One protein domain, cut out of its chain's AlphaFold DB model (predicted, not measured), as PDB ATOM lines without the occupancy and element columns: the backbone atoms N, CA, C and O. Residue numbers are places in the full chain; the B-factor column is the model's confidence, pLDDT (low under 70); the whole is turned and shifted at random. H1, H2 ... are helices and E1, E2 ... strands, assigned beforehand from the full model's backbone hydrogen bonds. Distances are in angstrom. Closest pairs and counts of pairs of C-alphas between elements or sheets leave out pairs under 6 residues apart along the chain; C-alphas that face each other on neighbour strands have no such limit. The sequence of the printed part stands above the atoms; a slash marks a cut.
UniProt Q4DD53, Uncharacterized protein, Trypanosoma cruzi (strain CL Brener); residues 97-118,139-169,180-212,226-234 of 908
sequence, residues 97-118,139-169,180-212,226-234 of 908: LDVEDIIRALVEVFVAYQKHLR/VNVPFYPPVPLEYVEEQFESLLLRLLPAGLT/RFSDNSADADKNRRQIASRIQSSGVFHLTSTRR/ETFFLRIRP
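AT A GLANCE: This is residues 97 to 118, 139 to 169, 180 to 212 and 226 to 234 of the 908 residues of an uncharacterized protein of Trypanosoma cruzi (strain CL Brener) (UniProt Q4DD53). A two-stranded antiparallel ribbon, E1 and E2, has four helices toward one of its faces: H4 over E1, H1 and H2 toward the E2 side, and H3 farther from the ribbon, between H1 and H4. Contacts among the helices are few, and the short stretch before H2 pairs with E2. The printed part has 95 residues, with four named helices and then two named strands in the order H1, H2, H3, H4, E1, E2, and its class is mostly helix. It is compact, with a radius of gyration of the C-alphas of 13.1 A and spans of 44 by 34 by 23 A.

HOW THE PARTS SIT: H1, residues 99 to 118, is close to but not clearly touching H2, residues 149 to 155; their closest C-alphas, Val 109 and Val 152, are 7.2 A apart, and their lines stand about perpendicular at 86 degrees. H1 is likewise close to but not clearly touching H3, residues 157 to 163, with the closest C-alphas of Ala 105 and Leu 159 7.5 A apart, at a shallow tilt of 27 degrees, opposite ways. H1 and E2, residues 227 to 232, are near each other, with 8 pairs of C-alphas within 10 A. Residues 147 to 148 pair antiparallel with residues 229 to 230 of E2, and the closest C-alphas of H2 and E2, Leu 149 and Phe 229, are 5.4 A apart. H3 only just touches H4, residues 186 to 200, with 3 pairs of C-alphas within 8 A, made by residues 195 to 198 of H4 alone; Leu 163 and Ile 195 have the closest C-alphas, 6.5 A apart, at a steep tilt of 66 degrees, the same way. The closest C-alphas of H4 and E1, residues 205 to 210, are those of Gln 200 and His 206, 5.5 A apart. E1 and E2 are antiparallel neighbours at 151 degrees, with N 208 and O 229 at 2.9 A and N 229 and O 208 at 2.8 A, within hydrogen-bond range. H2 and H4 are apart. In H1, H2, H3 and H4 every O i to N i+4 pair is within hydrogen-bond range.

IN THESE COORDINATES: H1 begins at C-alpha 99 (78.569, 48.825, 60.447) and is 28.9 A long. H2 and H3, seven residues each, follow with a tight link between them. H4 is 20.7 A long from C-alpha 186 (62.469, 54.125, 81.619). E1 measures 15.9 A and E2 16.4 A, ending at C-alpha 232 (65.784, 40.935, 59.355).

THE WHOLE: The C-alphas of Val 139 and Ala 186, 45.2 A apart, are the two farthest apart. Residues 119 to 138, 170 to 179 and 213 to 225 are not printed, and the C-alpha gaps across these cuts are 21.2 A, 11.7 A and 6.9 A. Of the links printed whole, H2 to H3 and H4 to E1 are tight. The mean pLDDT of the printed part is 78.0; residues 97, 139, 165 to 169, 210 to 212 and 226 are under 70.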
ATOM      1  N   LEU A  97      81.897  48.929  67.195       63.25
ATOM      2  CA  LEU A  97      81.793  48.037  66.043       63.25
ATOM      3  C   LEU A  97      81.457  48.866  64.799       63.25
ATOM      4  O   LEU A  97      80.521  49.681  64.844       63.25
ATOM      5  N   ASP A  98      82.204  48.661  63.716       76.22
ATOM      6  CA  ASP A  98      81.850  49.236  62.425       76.22
ATOM      7  C   ASP A  98      80.517  48.641  61.941       76.22
ATOM      8  O   ASP A  98      80.058  47.611  62.439       76.22
ATOM      9  N   VAL A  99      79.861  49.284  60.976       76.15
ATOM     10  CA  VAL A  99      78.569  48.825  60.447       76.15
ATOM     11  C   VAL A  99      78.665  47.383  59.936       76.15
ATOM     12  O   VAL A  99      77.758  46.591  60.183       76.15
ATOM     13  N   GLU A 100      79.775  47.016  59.289       80.21
ATOM     14  CA  GLU A 100      80.017  45.645  58.821       80.21
ATOM     15  C   GLU A 100      80.163  44.644  59.977       80.21
ATOM     16  O   GLU A 100      79.602  43.546  59.914       80.21
ATOM     17  N   ASP A 101      80.851  45.027  61.055       81.94
ATOM     18  CA  ASP A 101      81.036  44.168  62.227       81.94
ATOM     19  C   ASP A 101      79.738  44.006  63.026       81.94
ATOM     20  O   ASP A 101      79.467  42.922  63.545       81.94
ATOM     21  N   ILE A 102      78.902  45.050  63.085       82.16
ATOM     22  CA  ILE A 102      77.549  44.968  63.655       82.16
ATOM     23  C   ILE A 102      76.723  43.950  62.876       82.16
ATOM     24  O   ILE A 102      76.070  43.107  63.487       82.16
ATOM     25  N   ILE A 103      76.757  44.012  61.540       84.14
ATOM     26  CA  ILE A 103      76.001  43.074  60.708       84.14
ATOM     27  C   ILE A 103      76.469  41.648  60.984       84.14
ATOM     28  O   ILE A 103      75.640  40.804  61.311       84.14
ATOM     29  N   ARG A 104      77.781  41.389  60.930       85.65
ATOM     30  CA  ARG A 104      78.329  40.044  61.157       85.65
ATOM     31  C   ARG A 104      77.949  39.499  62.539       85.65
ATOM     32  O   ARG A 104      77.456  38.381  62.635       85.65
ATOM     33  N   ALA A 105      78.086  40.310  63.588       84.75
ATOM     34  CA  ALA A 105      77.763  39.888  64.948       84.75
ATOM     35  C   ALA A 105      76.262  39.619  65.157       84.75
ATOM     36  O   ALA A 105      75.895  38.654  65.821       84.75
ATOM     37  N   LEU A 106      75.369  40.426  64.573       87.51
ATOM     38  CA  LEU A 106      73.925  40.171  64.661       87.51
ATOM     39  C   LEU A 106      73.507  38.930  63.862       87.51
ATOM     40  O   LEU A 106      72.603  38.212  64.284       87.51
ATOM     41  N   VAL A 107      74.164  38.633  62.739       86.24
ATOM     42  CA  VAL A 107      73.909  37.397  61.979       86.24
ATOM     43  C   VAL A 107      74.254  36.159  62.804       86.24
ATOM     44  O   VAL A 107      73.497  35.189  62.780       86.24
ATOM     45  N   GLU A 108      75.338  36.193  63.583       86.21
ATOM     46  CA  GLU A 108      75.686  35.103  64.504       86.21
ATOM     47  C   GLU A 108      74.567  34.834  65.521       86.21
ATOM     48  O   GLU A 108      74.250  33.671  65.777       86.21
ATOM     49  N   VAL A 109      73.896  35.883  66.016       86.21
ATOM     50  CA  VAL A 109      72.715  35.756  66.892       86.21
ATOM     51  C   VAL A 109      71.578  35.016  66.184       86.21
ATOM     52  O   VAL A 109      71.011  34.078  66.745       86.21
ATOM     53  N   PHE A 110      71.257  35.380  64.938       87.56
ATOM     54  CA  PHE A 110      70.213  34.702  64.159       87.56
ATOM     55  C   PHE A 110      70.552  33.234  63.875       87.56
ATOM     56  O   PHE A 110      69.685  32.364  63.986       87.56
ATOM     57  N   VAL A 111      71.807  32.937  63.532       84.43
ATOM     58  CA  VAL A 111      72.276  31.565  63.289       84.43
ATOM     59  C   VAL A 111      72.222  30.737  64.575       84.43
ATOM     60  O   VAL A 111      71.760  29.593  64.549       84.43
ATOM     61  N   ALA A 112      72.656  31.301  65.706       84.40
ATOM     62  CA  ALA A 112      72.584  30.648  67.009       84.40
ATOM     63  C   ALA A 112      71.134  30.375  67.424       84.40
ATOM     64  O   ALA A 112      70.815  29.251  67.813       84.40
ATOM     65  N   TYR A 113      70.236  31.346  67.244       86.41
ATOM     66  CA  TYR A 113      68.818  31.176  67.549       86.41
ATOM     67  C   TYR A 113      68.150  30.131  66.645       86.41
ATOM     68  O   TYR A 113      67.381  29.294  67.113       86.41
ATOM     69  N   GLN A 114      68.490  30.097  65.354       83.75
ATOM     70  CA  GLN A 114      67.995  29.060  64.448       83.75
ATOM     71  C   GLN A 114      68.469  27.659  64.875       83.75
ATOM     72  O   GLN A 114      67.681  26.712  64.835       83.75
ATOM     73  N   LYS A 115      69.729  27.511  65.311       83.64
ATOM     74  CA  LYS A 115      70.239  26.254  65.890       83.64
ATOM     75  C   LYS A 115      69.515  25.899  67.188       83.64
ATOM     76  O   LYS A 115      69.125  24.749  67.356       83.64
ATOM     77  N   HIS A 116      69.286  26.876  68.063       81.83
ATOM     78  CA  HIS A 116      68.531  26.694  69.299       81.83
ATOM     79  C   HIS A 116      67.113  26.176  69.015       81.83
ATOM     80  O   HIS A 116      66.730  25.142  69.549       81.83
ATOM     81  N   LEU A 117      66.381  26.791  68.079       81.04
ATOM     82  CA  LEU A 117      65.051  26.327  67.670       81.04
ATOM     83  C   LEU A 117      65.065  24.924  67.054       81.04
ATOM     84  O   LEU A 117      64.164  24.132  67.325       81.04
ATOM     85  N   ARG A 118      66.075  24.590  66.239       77.26
ATOM     86  CA  ARG A 118      66.236  23.227  65.702       77.26
ATOM     87  C   ARG A 118      66.454  22.206  66.821       77.26
ATOM     88  O   ARG A 118      65.802  21.167  66.811       77.26
ATOM     89  N   VAL A 139      68.039  27.776  44.105       63.20
ATOM     90  CA  VAL A 139      68.910  28.142  45.219       63.20
ATOM     91  C   VAL A 139      68.088  28.298  46.495       63.20
ATOM     92  O   VAL A 139      67.108  29.043  46.527       63.20
ATOM     93  N   ASN A 140      68.503  27.634  47.576       72.57
ATOM     94  CA  ASN A 140      67.785  27.671  48.847       72.57
ATOM     95  C   ASN A 140      68.424  28.669  49.828       72.57
ATOM     96  O   ASN A 140      69.516  28.442  50.353       72.57
ATOM     97  N   VAL A 141      67.720  29.770  50.113       71.14
ATOM     98  CA  VAL A 141      68.120  30.773  51.116       71.14
ATOM     99  C   VAL A 141      67.307  30.579  52.405       71.14
ATOM    100  O   VAL A 141      66.073  30.703  52.373       71.14
ATOM    101  N   PRO A 142      67.952  30.328  53.564       74.96
ATOM    102  CA  PRO A 142      67.239  30.068  54.809       74.96
ATOM    103  C   PRO A 142      66.455  31.295  55.289       74.96
ATOM    104  O   PRO A 142      66.922  32.433  55.234       74.96
ATOM    105  N   PHE A 143      65.257  31.055  55.820       80.17
ATOM    106  CA  PHE A 143      64.504  32.074  56.544       80.17
ATOM    107  C   PHE A 143      64.991  32.144  57.997       80.17
ATOM    108  O   PHE A 143      64.960  31.137  58.711       80.17
ATOM    109  N   TYR A 144      65.433  33.324  58.438       82.80
ATOM    110  CA  TYR A 144      65.807  33.561  59.830       82.80
ATOM    111  C   TYR A 144      64.575  34.008  60.635       82.80
ATOM    112  O   TYR A 144      63.997  35.053  60.326       82.80
ATOM    113  N   PRO A 145      64.152  33.244  61.657       81.34
ATOM    114  CA  PRO A 145      63.011  33.622  62.479       81.34
ATOM    115  C   PRO A 145      63.327  34.852  63.351       81.34
ATOM    116  O   PRO A 145      64.491  35.065  63.697       81.34
ATOM    117  N   PRO A 146      62.310  35.649  63.736       85.90
ATOM    118  CA  PRO A 146      62.475  36.740  64.695       85.90
ATOM    119  C   PRO A 146      63.108  36.254  66.002       85.90
ATOM    120  O   PRO A 146      62.616  35.294  66.591       85.90
ATOM    121  N   VAL A 147      64.155  36.934  66.471       86.02
ATOM    122  CA  VAL A 147      64.837  36.595  67.729       86.02
ATOM    123  C   VAL A 147      64.245  37.444  68.858       86.02
ATOM    124  O   VAL A 147      64.283  38.673  68.747       86.02
ATOM    125  N   PRO A 148      63.691  36.850  69.931       86.00
ATOM    126  CA  PRO A 148      63.261  37.599  71.110       86.00
ATOM    127  C   PRO A 148      64.440  38.350  71.731       86.00
ATOM    128  O   PRO A 148      65.525  37.788  71.861       86.00
ATOM    129  N   LEU A 149      64.237  39.602  72.143       84.19
ATOM    130  CA  LEU A 149      65.293  40.402  72.767       84.19
ATOM    131  C   LEU A 149      65.796  39.767  74.072       84.19
ATOM    132  O   LEU A 149      66.992  39.793  74.322       84.19
ATOM    133  N   GLU A 150      64.909  39.104  74.816       83.67
ATOM    134  CA  GLU A 150      65.227  38.297  76.005       83.67
ATOM    135  C   GLU A 150      66.304  37.234  75.712       83.67
ATOM    136  O   GLU A 150      67.273  37.104  76.450       83.67
ATOM    137  N   TYR A 151      66.216  36.541  74.570       84.72
ATOM    138  CA  TYR A 151      67.232  35.560  74.170       84.72
ATOM    139  C   TYR A 151      68.591  36.218  73.882       84.72
ATOM    140  O   TYR A 151      69.645  35.650  74.172       84.72
ATOM    141  N   VAL A 152      68.581  37.422  73.301       83.78
ATOM    142  CA  VAL A 152      69.811  38.182  73.023       83.78
ATOM    143  C   VAL A 152      70.437  38.688  74.322       83.78
ATOM    144  O   VAL A 152      71.657  38.677  74.445       83.78
ATOM    145  N   GLU A 153      69.626  39.093  75.297       81.65
ATOM    146  CA  GLU A 153      70.091  39.476  76.634       81.65
ATOM    147  C   GLU A 153      70.779  38.321  77.348       81.65
ATOM    148  O   GLU A 153      71.887  38.493  77.847       81.65
ATOM    149  N   GLU A 154      70.163  37.139  77.344       80.78
ATOM    150  CA  GLU A 154      70.687  35.968  78.046       80.78
ATOM    151  C   GLU A 154      71.960  35.400  77.405       80.78
ATOM    152  O   GLU A 154      72.899  35.032  78.108       80.78
ATOM    153  N   GLN A 155      71.997  35.291  76.072       82.77
ATOM    154  CA  GLN A 155      73.074  34.580  75.367       82.77
ATOM    155  C   GLN A 155      74.156  35.512  74.805       82.77
ATOM    156  O   GLN A 155      75.282  35.080  74.557       82.77
ATOM    157  N   PHE A 156      73.832  36.788  74.586       84.29
ATOM    158  CA  PHE A 156      74.680  37.745  73.874       84.29
ATOM    159  C   PHE A 156      74.825  39.083  74.619       84.29
ATOM    160  O   PHE A 156      74.999  40.132  73.993       84.29
ATOM    161  N   GLU A 157      74.840  39.061  75.957       79.23
ATOM    162  CA  GLU A 157      75.035  40.260  76.790       79.23
ATOM    163  C   GLU A 157      76.287  41.054  76.374       79.23
ATOM    164  O   GLU A 157      76.253  42.275  76.206       79.23
ATOM    165  N   SER A 158      77.392  40.353  76.100       78.48
ATOM    166  CA  SER A 158      78.648  40.974  75.661       78.48
ATOM    167  C   SER A 158      78.511  41.760  74.348       78.48
ATOM    168  O   SER A 158      79.141  42.809  74.194       78.48
ATOM    169  N   LEU A 159      77.672  41.296  73.416       80.66
ATOM    170  CA  LEU A 159      77.392  41.985  72.159       80.66
ATOM    171  C   LEU A 159      76.533  43.229  72.399       80.66
ATOM    172  O   LEU A 159      76.852  44.295  71.874       80.66
ATOM    173  N   LEU A 160      75.489  43.123  73.225       80.14
ATOM    174  CA  LEU A 160      74.625  44.257  73.571       80.14
ATOM    175  C   LEU A 160      75.420  45.379  74.248       80.14
ATOM    176  O   LEU A 160      75.289  46.547  73.877       80.14
ATOM    177  N   LEU A 161      76.330  45.023  75.158       76.87
ATOM    178  CA  LEU A 161      77.237  45.976  75.801       76.87
ATOM    179  C   LEU A 161      78.201  46.647  74.811       76.87
ATOM    180  O   LEU A 161      78.581  47.795  75.025       76.87
ATOM    181  N   ARG A 162      78.591  45.971  73.720       76.50
ATOM    182  CA  ARG A 162      79.413  46.569  72.646       76.50
ATOM    183  C   ARG A 162      78.624  47.491  71.716       76.50
ATOM    184  O   ARG A 162      79.234  48.333  71.059       76.50
ATOM    185  N   LEU A 163      77.305  47.324  71.626       75.30
ATOM    186  CA  LEU A 163      76.433  48.182  70.816       75.30
ATOM    187  C   LEU A 163      76.056  49.483  71.536       75.30
ATOM    188  O   LEU A 163      75.703  50.461  70.873       75.30
ATOM    189  N   LEU A 164      76.137  49.506  72.868       75.70
ATOM    190  CA  LEU A 164      75.861  50.689  73.675       75.70
ATOM    191  C   LEU A 164      77.077  51.629  73.785       75.70
ATOM    192  O   LEU A 164      78.223  51.178  73.802       75.70
ATOM    193  N   PRO A 165      76.856  52.953  73.906       66.35
ATOM    194  CA  PRO A 165      77.931  53.901  74.177       66.35
ATOM    195  C   PRO A 165      78.623  53.607  75.519       66.35
ATOM    196  O   PRO A 165      77.956  53.403  76.534       66.35
ATOM    197  N   ALA A 166      79.959  53.696  75.550       55.09
ATOM    198  CA  ALA A 166      80.801  53.379  76.716       55.09
ATOM    199  C   ALA A 166      80.465  54.154  78.012       55.09
ATOM    200  O   ALA A 166      80.916  53.779  79.089       55.09
ATOM    201  N   GLY A 167      79.675  55.230  77.934       51.13
ATOM    202  CA  GLY A 167      79.280  56.043  79.088       51.13
ATOM    203  C   GLY A 167      78.145  55.474  79.950       51.13
ATOM    204  O   GLY A 167      77.940  55.985  81.046       51.13
ATOM    205  N   LEU A 168      77.400  54.455  79.497       50.42
ATOM    206  CA  LEU A 168      76.246  53.915  80.244       50.42
ATOM    207  C   LEU A 168      76.587  52.785  81.219       50.42
ATOM    208  O   LEU A 168      75.825  52.541  82.148       50.42
ATOM    209  N   THR A 169      77.726  52.114  81.049       48.57
ATOM    210  CA  THR A 169      78.148  51.013  81.933       48.57
ATOM    211  C   THR A 169      78.833  51.496  83.213       48.57
ATOM    212  O   THR A 169      79.111  50.693  84.100       48.57
ATOM    213  N   ARG A 180      69.384  45.763  81.223       76.62
ATOM    214  CA  ARG A 180      68.148  45.152  80.734       76.62
ATOM    215  C   ARG A 180      67.493  46.022  79.669       76.62
ATOM    216  O   ARG A 180      67.473  47.252  79.773       76.62
ATOM    217  N   PHE A 181      66.938  45.369  78.659       75.92
ATOM    218  CA  PHE A 181      66.193  45.957  77.548       75.92
ATOM    219  C   PHE A 181      64.791  45.352  77.414       75.92
ATOM    220  O   PHE A 181      63.977  45.922  76.693       75.92
ATOM    221  N   SER A 182      64.494  44.236  78.076       71.62
ATOM    222  CA  SER A 182      63.193  43.563  78.123       71.62
ATOM    223  C   SER A 182      62.234  44.198  79.138       71.62
ATOM    224  O   SER A 182      61.030  44.238  78.904       71.62
ATOM    225  N   ASP A 183      62.760  44.790  80.215       73.96
ATOM    226  CA  ASP A 183      61.957  45.413  81.275       73.96
ATOM    227  C   ASP A 183      61.171  46.652  80.793       73.96
ATOM    228  O   ASP A 183      61.646  47.450  79.986       73.96
ATOM    229  N   ASN A 184      59.997  46.917  81.372       72.09
ATOM    230  CA  ASN A 184      59.197  48.125  81.094       72.09
ATOM    231  C   ASN A 184      59.716  49.402  81.800       72.09
ATOM    232  O   ASN A 184      58.956  50.340  82.040       72.09
ATOM    233  N   SER A 185      60.996  49.454  82.182       78.12
ATOM    234  CA  SER A 185      61.580  50.605  82.882       78.12
ATOM    235  C   SER A 185      61.985  51.729  81.918       78.12
ATOM    236  O   SER A 185      62.303  51.490  80.752       78.12
ATOM    237  N   ALA A 186      62.031  52.972  82.413       75.37
ATOM    238  CA  ALA A 186      62.469  54.125  81.619       75.37
ATOM    239  C   ALA A 186      63.934  53.998  81.146       75.37
ATOM    240  O   ALA A 186      64.281  54.452  80.052       75.37
ATOM    241  N   ASP A 187      64.783  53.346  81.947       76.14
ATOM    242  CA  ASP A 187      66.171  53.051  81.584       76.14
ATOM    243  C   ASP A 187      66.239  52.003  80.468       76.14
ATOM    244  O   ASP A 187      66.956  52.201  79.483       76.14
ATOM    245  N   ALA A 188      65.435  50.937  80.556       79.10
ATOM    246  CA  ALA A 188      65.327  49.933  79.501       79.10
ATOM    247  C   ALA A 188      64.793  50.541  78.195       79.10
ATOM    248  O   ALA A 188      65.338  50.267  77.129       79.10
ATOM    249  N   ASP A 189      63.816  51.451  78.256       77.99
ATOM    250  CA  ASP A 189      63.342  52.214  77.093       77.99
ATOM    251  C   ASP A 189      64.448  53.038  76.431       77.99
ATOM    252  O   ASP A 189      64.580  53.068  75.202       77.99
ATOM    253  N   LYS A 190      65.267  53.719  77.236       79.62
ATOM    254  CA  LYS A 190      66.398  54.505  76.735       79.62
ATOM    255  C   LYS A 190      67.430  53.602  76.060       79.62
ATOM    256  O   LYS A 190      67.873  53.914  74.952       79.62
ATOM    257  N   ASN A 191      67.752  52.473  76.686       81.35
ATOM    258  CA  ASN A 191      68.669  51.471  76.151       81.35
ATOM    259  C   ASN A 191      68.128  50.861  74.845       81.35
ATOM    260  O   ASN A 191      68.858  50.777  73.854       81.35
ATOM    261  N   ARG A 192      66.826  50.539  74.789       83.26
ATOM    262  CA  ARG A 192      66.130  50.064  73.583       83.26
ATOM    263  C   ARG A 192      66.222  51.061  72.441       83.26
ATOM    264  O   ARG A 192      66.550  50.664  71.330       83.26
ATOM    265  N   ARG A 193      65.971  52.353  72.682       81.95
ATOM    266  CA  ARG A 193      66.066  53.391  71.636       81.95
ATOM    267  C   ARG A 193      67.486  53.525  71.092       81.95
ATOM    268  O   ARG A 193      67.664  53.670  69.884       81.95
ATOM    269  N   GLN A 194      68.492  53.445  71.960       82.62
ATOM    270  CA  GLN A 194      69.894  53.512  71.547       82.62
ATOM    271  C   GLN A 194      70.289  52.303  70.702       82.62
ATOM    272  O   GLN A 194      70.802  52.484  69.596       82.62
ATOM    273  N   ILE A 195      69.970  51.089  71.156       83.47
ATOM    274  CA  ILE A 195      70.218  49.875  70.377       83.47
ATOM    275  C   ILE A 195      69.426  49.890  69.072       83.47
ATOM    276  O   ILE A 195      70.010  49.643  68.022       83.47
ATOM    277  N   ALA A 196      68.141  50.244  69.091       83.66
ATOM    278  CA  ALA A 196      67.322  50.330  67.886       83.66
ATOM    279  C   ALA A 196      67.934  51.297  66.867       83.66
ATOM    280  O   ALA A 196      68.076  50.924  65.707       83.66
ATOM    281  N   SER A 197      68.384  52.481  67.296       78.96
ATOM    282  CA  SER A 197      69.054  53.435  66.405       78.96
ATOM    283  C   SER A 197      70.348  52.871  65.808       78.96
ATOM    284  O   SER A 197      70.617  53.050  64.619       78.96
ATOM    285  N   ARG A 198      71.133  52.124  66.597       80.34
ATOM    286  CA  ARG A 198      72.396  51.531  66.147       80.34
ATOM    287  C   ARG A 198      72.162  50.360  65.194       80.34
ATOM    288  O   ARG A 198      72.803  50.295  64.151       80.34
ATOM    289  N   ILE A 199      71.213  49.485  65.504       82.55
ATOM    290  CA  ILE A 199      70.819  48.352  64.663       82.55
ATOM    291  C   ILE A 199      70.210  48.854  63.349       82.55
ATOM    292  O   ILE A 199      70.630  48.420  62.280       82.55
ATOM    293  N   GLN A 200      69.284  49.815  63.403       79.05
ATOM    294  CA  GLN A 200      68.653  50.395  62.212       79.05
ATOM    295  C   GLN A 200      69.651  51.159  61.336       79.05
ATOM    296  O   GLN A 200      69.486  51.169  60.120       79.05
ATOM    297  N   SER A 201      70.724  51.725  61.909       73.64
ATOM    298  CA  SER A 201      71.788  52.369  61.121       73.64
ATOM    299  C   SER A 201      72.514  51.415  60.161       73.64
ATOM    300  O   SER A 201      73.121  51.867  59.191       73.64
ATOM    301  N   SER A 202      72.417  50.095  60.381       75.07
ATOM    302  CA  SER A 202      72.907  49.096  59.424       75.07
ATOM    303  C   SER A 202      72.061  49.009  58.149       75.07
ATOM    304  O   SER A 202      72.568  48.565  57.122       75.07
ATOM    305  N   GLY A 203      70.788  49.422  58.201       74.08
ATOM    306  CA  GLY A 203      69.816  49.322  57.106       74.08
ATOM    307  C   GLY A 203      69.258  47.914  56.865       74.08
ATOM    308  O   GLY A 203      68.344  47.752  56.061       74.08
ATOM    309  N   VAL A 204      69.768  46.897  57.565       81.08
ATOM    310  CA  VAL A 204      69.463  45.476  57.321       81.08
ATOM    311  C   VAL A 204      68.526  44.886  58.378       81.08
ATOM    312  O   VAL A 204      67.670  44.050  58.083       81.08
ATOM    313  N   PHE A 205      68.675  45.330  59.622       86.45
ATOM    314  CA  PHE A 205      67.940  44.809  60.769       86.45
ATOM    315  C   PHE A 205      67.004  45.869  61.341       86.45
ATOM    316  O   PHE A 205      67.243  47.072  61.235       86.45
ATOM    317  N   HIS A 206      65.941  45.417  61.993       84.67
ATOM    318  CA  HIS A 206      65.039  46.281  62.736       84.67
ATOM    319  C   HIS A 206      64.592  45.605  64.032       84.67
ATOM    320  O   HIS A 206      64.454  44.383  64.101       84.67
ATOM    321  N   LEU A 207      64.386  46.422  65.063       82.60
ATOM    322  CA  LEU A 207      63.778  46.004  66.319       82.60
ATOM    323  C   LEU A 207      62.288  46.356  66.263       82.60
ATOM    324  O   LEU A 207      61.943  47.519  66.062       82.60
ATOM    325  N   THR A 208      61.416  45.365  66.425       81.31
ATOM    326  CA  THR A 208      59.955  45.554  66.473       81.31
ATOM    327  C   THR A 208      59.425  45.166  67.837       81.31
ATOM    328  O   THR A 208      59.807  44.109  68.337       81.31
ATOM    329  N   SER A 209      58.498  45.937  68.401       78.02
ATOM    330  CA  SER A 209      57.654  45.445  69.490       78.02
ATOM    331  C   SER A 209      56.409  44.784  68.912       78.02
ATOM    332  O   SER A 209      55.789  45.288  67.973       78.02
ATOM    333  N   THR A 210      56.024  43.642  69.469       66.23
ATOM    334  CA  THR A 210      54.657  43.150  69.317       66.23
ATOM    335  C   THR A 210      53.971  43.282  70.658       66.23
ATOM    336  O   THR A 210      54.338  42.605  71.618       66.23
ATOM    337  N   ARG A 211      52.916  44.097  70.719       52.35
ATOM    338  CA  ARG A 211      51.901  43.882  71.749       52.35
ATOM    339  C   ARG A 211      51.307  42.508  71.495       52.35
ATOM    340  O   ARG A 211      50.849  42.254  70.378       52.35
ATOM    341  N   ARG A 212      51.299  41.633  72.503       41.43
ATOM    342  CA  ARG A 212      50.481  40.413  72.503       41.43
ATOM    343  C   ARG A 212      49.008  40.825  72.360       41.43
ATOM    344  O   ARG A 212      48.277  40.935  73.330       41.43
ATOM    345  N   GLU A 226      55.123  44.163  76.451       65.35
ATOM    346  CA  GLU A 226      55.537  44.336  75.062       65.35
ATOM    347  C   GLU A 226      56.817  43.530  74.836       65.35
ATOM    348  O   GLU A 226      57.882  43.874  75.337       65.35
ATOM    349  N   THR A 227      56.720  42.441  74.075       73.74
ATOM    350  CA  THR A 227      57.894  41.644  73.712       73.74
ATOM    351  C   THR A 227      58.563  42.259  72.489       73.74
ATOM    352  O   THR A 227      57.921  42.550  71.469       73.74
ATOM    353  N   PHE A 228      59.869  42.486  72.596       81.69
ATOM    354  CA  PHE A 228      60.689  43.047  71.529       81.69
ATOM    355  C   PHE A 228      61.375  41.929  70.752       81.69
ATOM    356  O   PHE A 228      61.904  40.984  71.331       81.69
ATOM    357  N   PHE A 229      61.395  42.055  69.428       84.81
ATOM    358  CA  PHE A 229      62.008  41.089  68.525       84.81
ATOM    359  C   PHE A 229      63.001  41.773  67.598       84.81
ATOM    360  O   PHE A 229      62.676  42.774  66.953       84.81
ATOM    361  N   LEU A 230      64.183  41.179  67.480       87.99
ATOM    362  CA  LEU A 230      65.143  41.483  66.435       87.99
ATOM    363  C   LEU A 230      64.743  40.734  65.161       87.99
ATOM    364  O   LEU A 230      64.564  39.514  65.161       87.99
ATOM    365  N   ARG A 231      64.595  41.473  64.060       86.35
ATOM    366  CA  ARG A 231      64.155  40.938  62.771       86.35
ATOM    367  C   ARG A 231      65.046  41.420  61.637       86.35
ATOM    368  O   ARG A 231      65.470  42.578  61.601       86.35
ATOM    369  N   ILE A 232      65.262  40.542  60.666       85.85
ATOM    370  CA  ILE A 232      65.784  40.935  59.355       85.85
ATOM    371  C   ILE A 232      64.681  41.701  58.629       85.85
ATOM    372  O   ILE A 232      63.507  41.334  58.720       85.85
ATOM    373  N   ARG A 233      65.031  42.802  57.963       82.14
ATOM    374  CA  ARG A 233      64.054  43.573  57.194       82.14
ATOM    375  C   ARG A 233      63.467  42.739  56.040       82.14
ATOM    376  O   ARG A 233      64.209  41.994  55.397       82.14
ATOM    377  N   PRO A 234      62.160  42.877  55.752       75.17
ATOM    378  CA  PRO A 234      61.561  42.329  54.533       75.17
ATOM    379  C   PRO A 234      62.281  42.867  53.284       75.17
ATOM    380  O   PRO A 234      62.684  44.027  53.287       75.17
TER     381      PRO A 234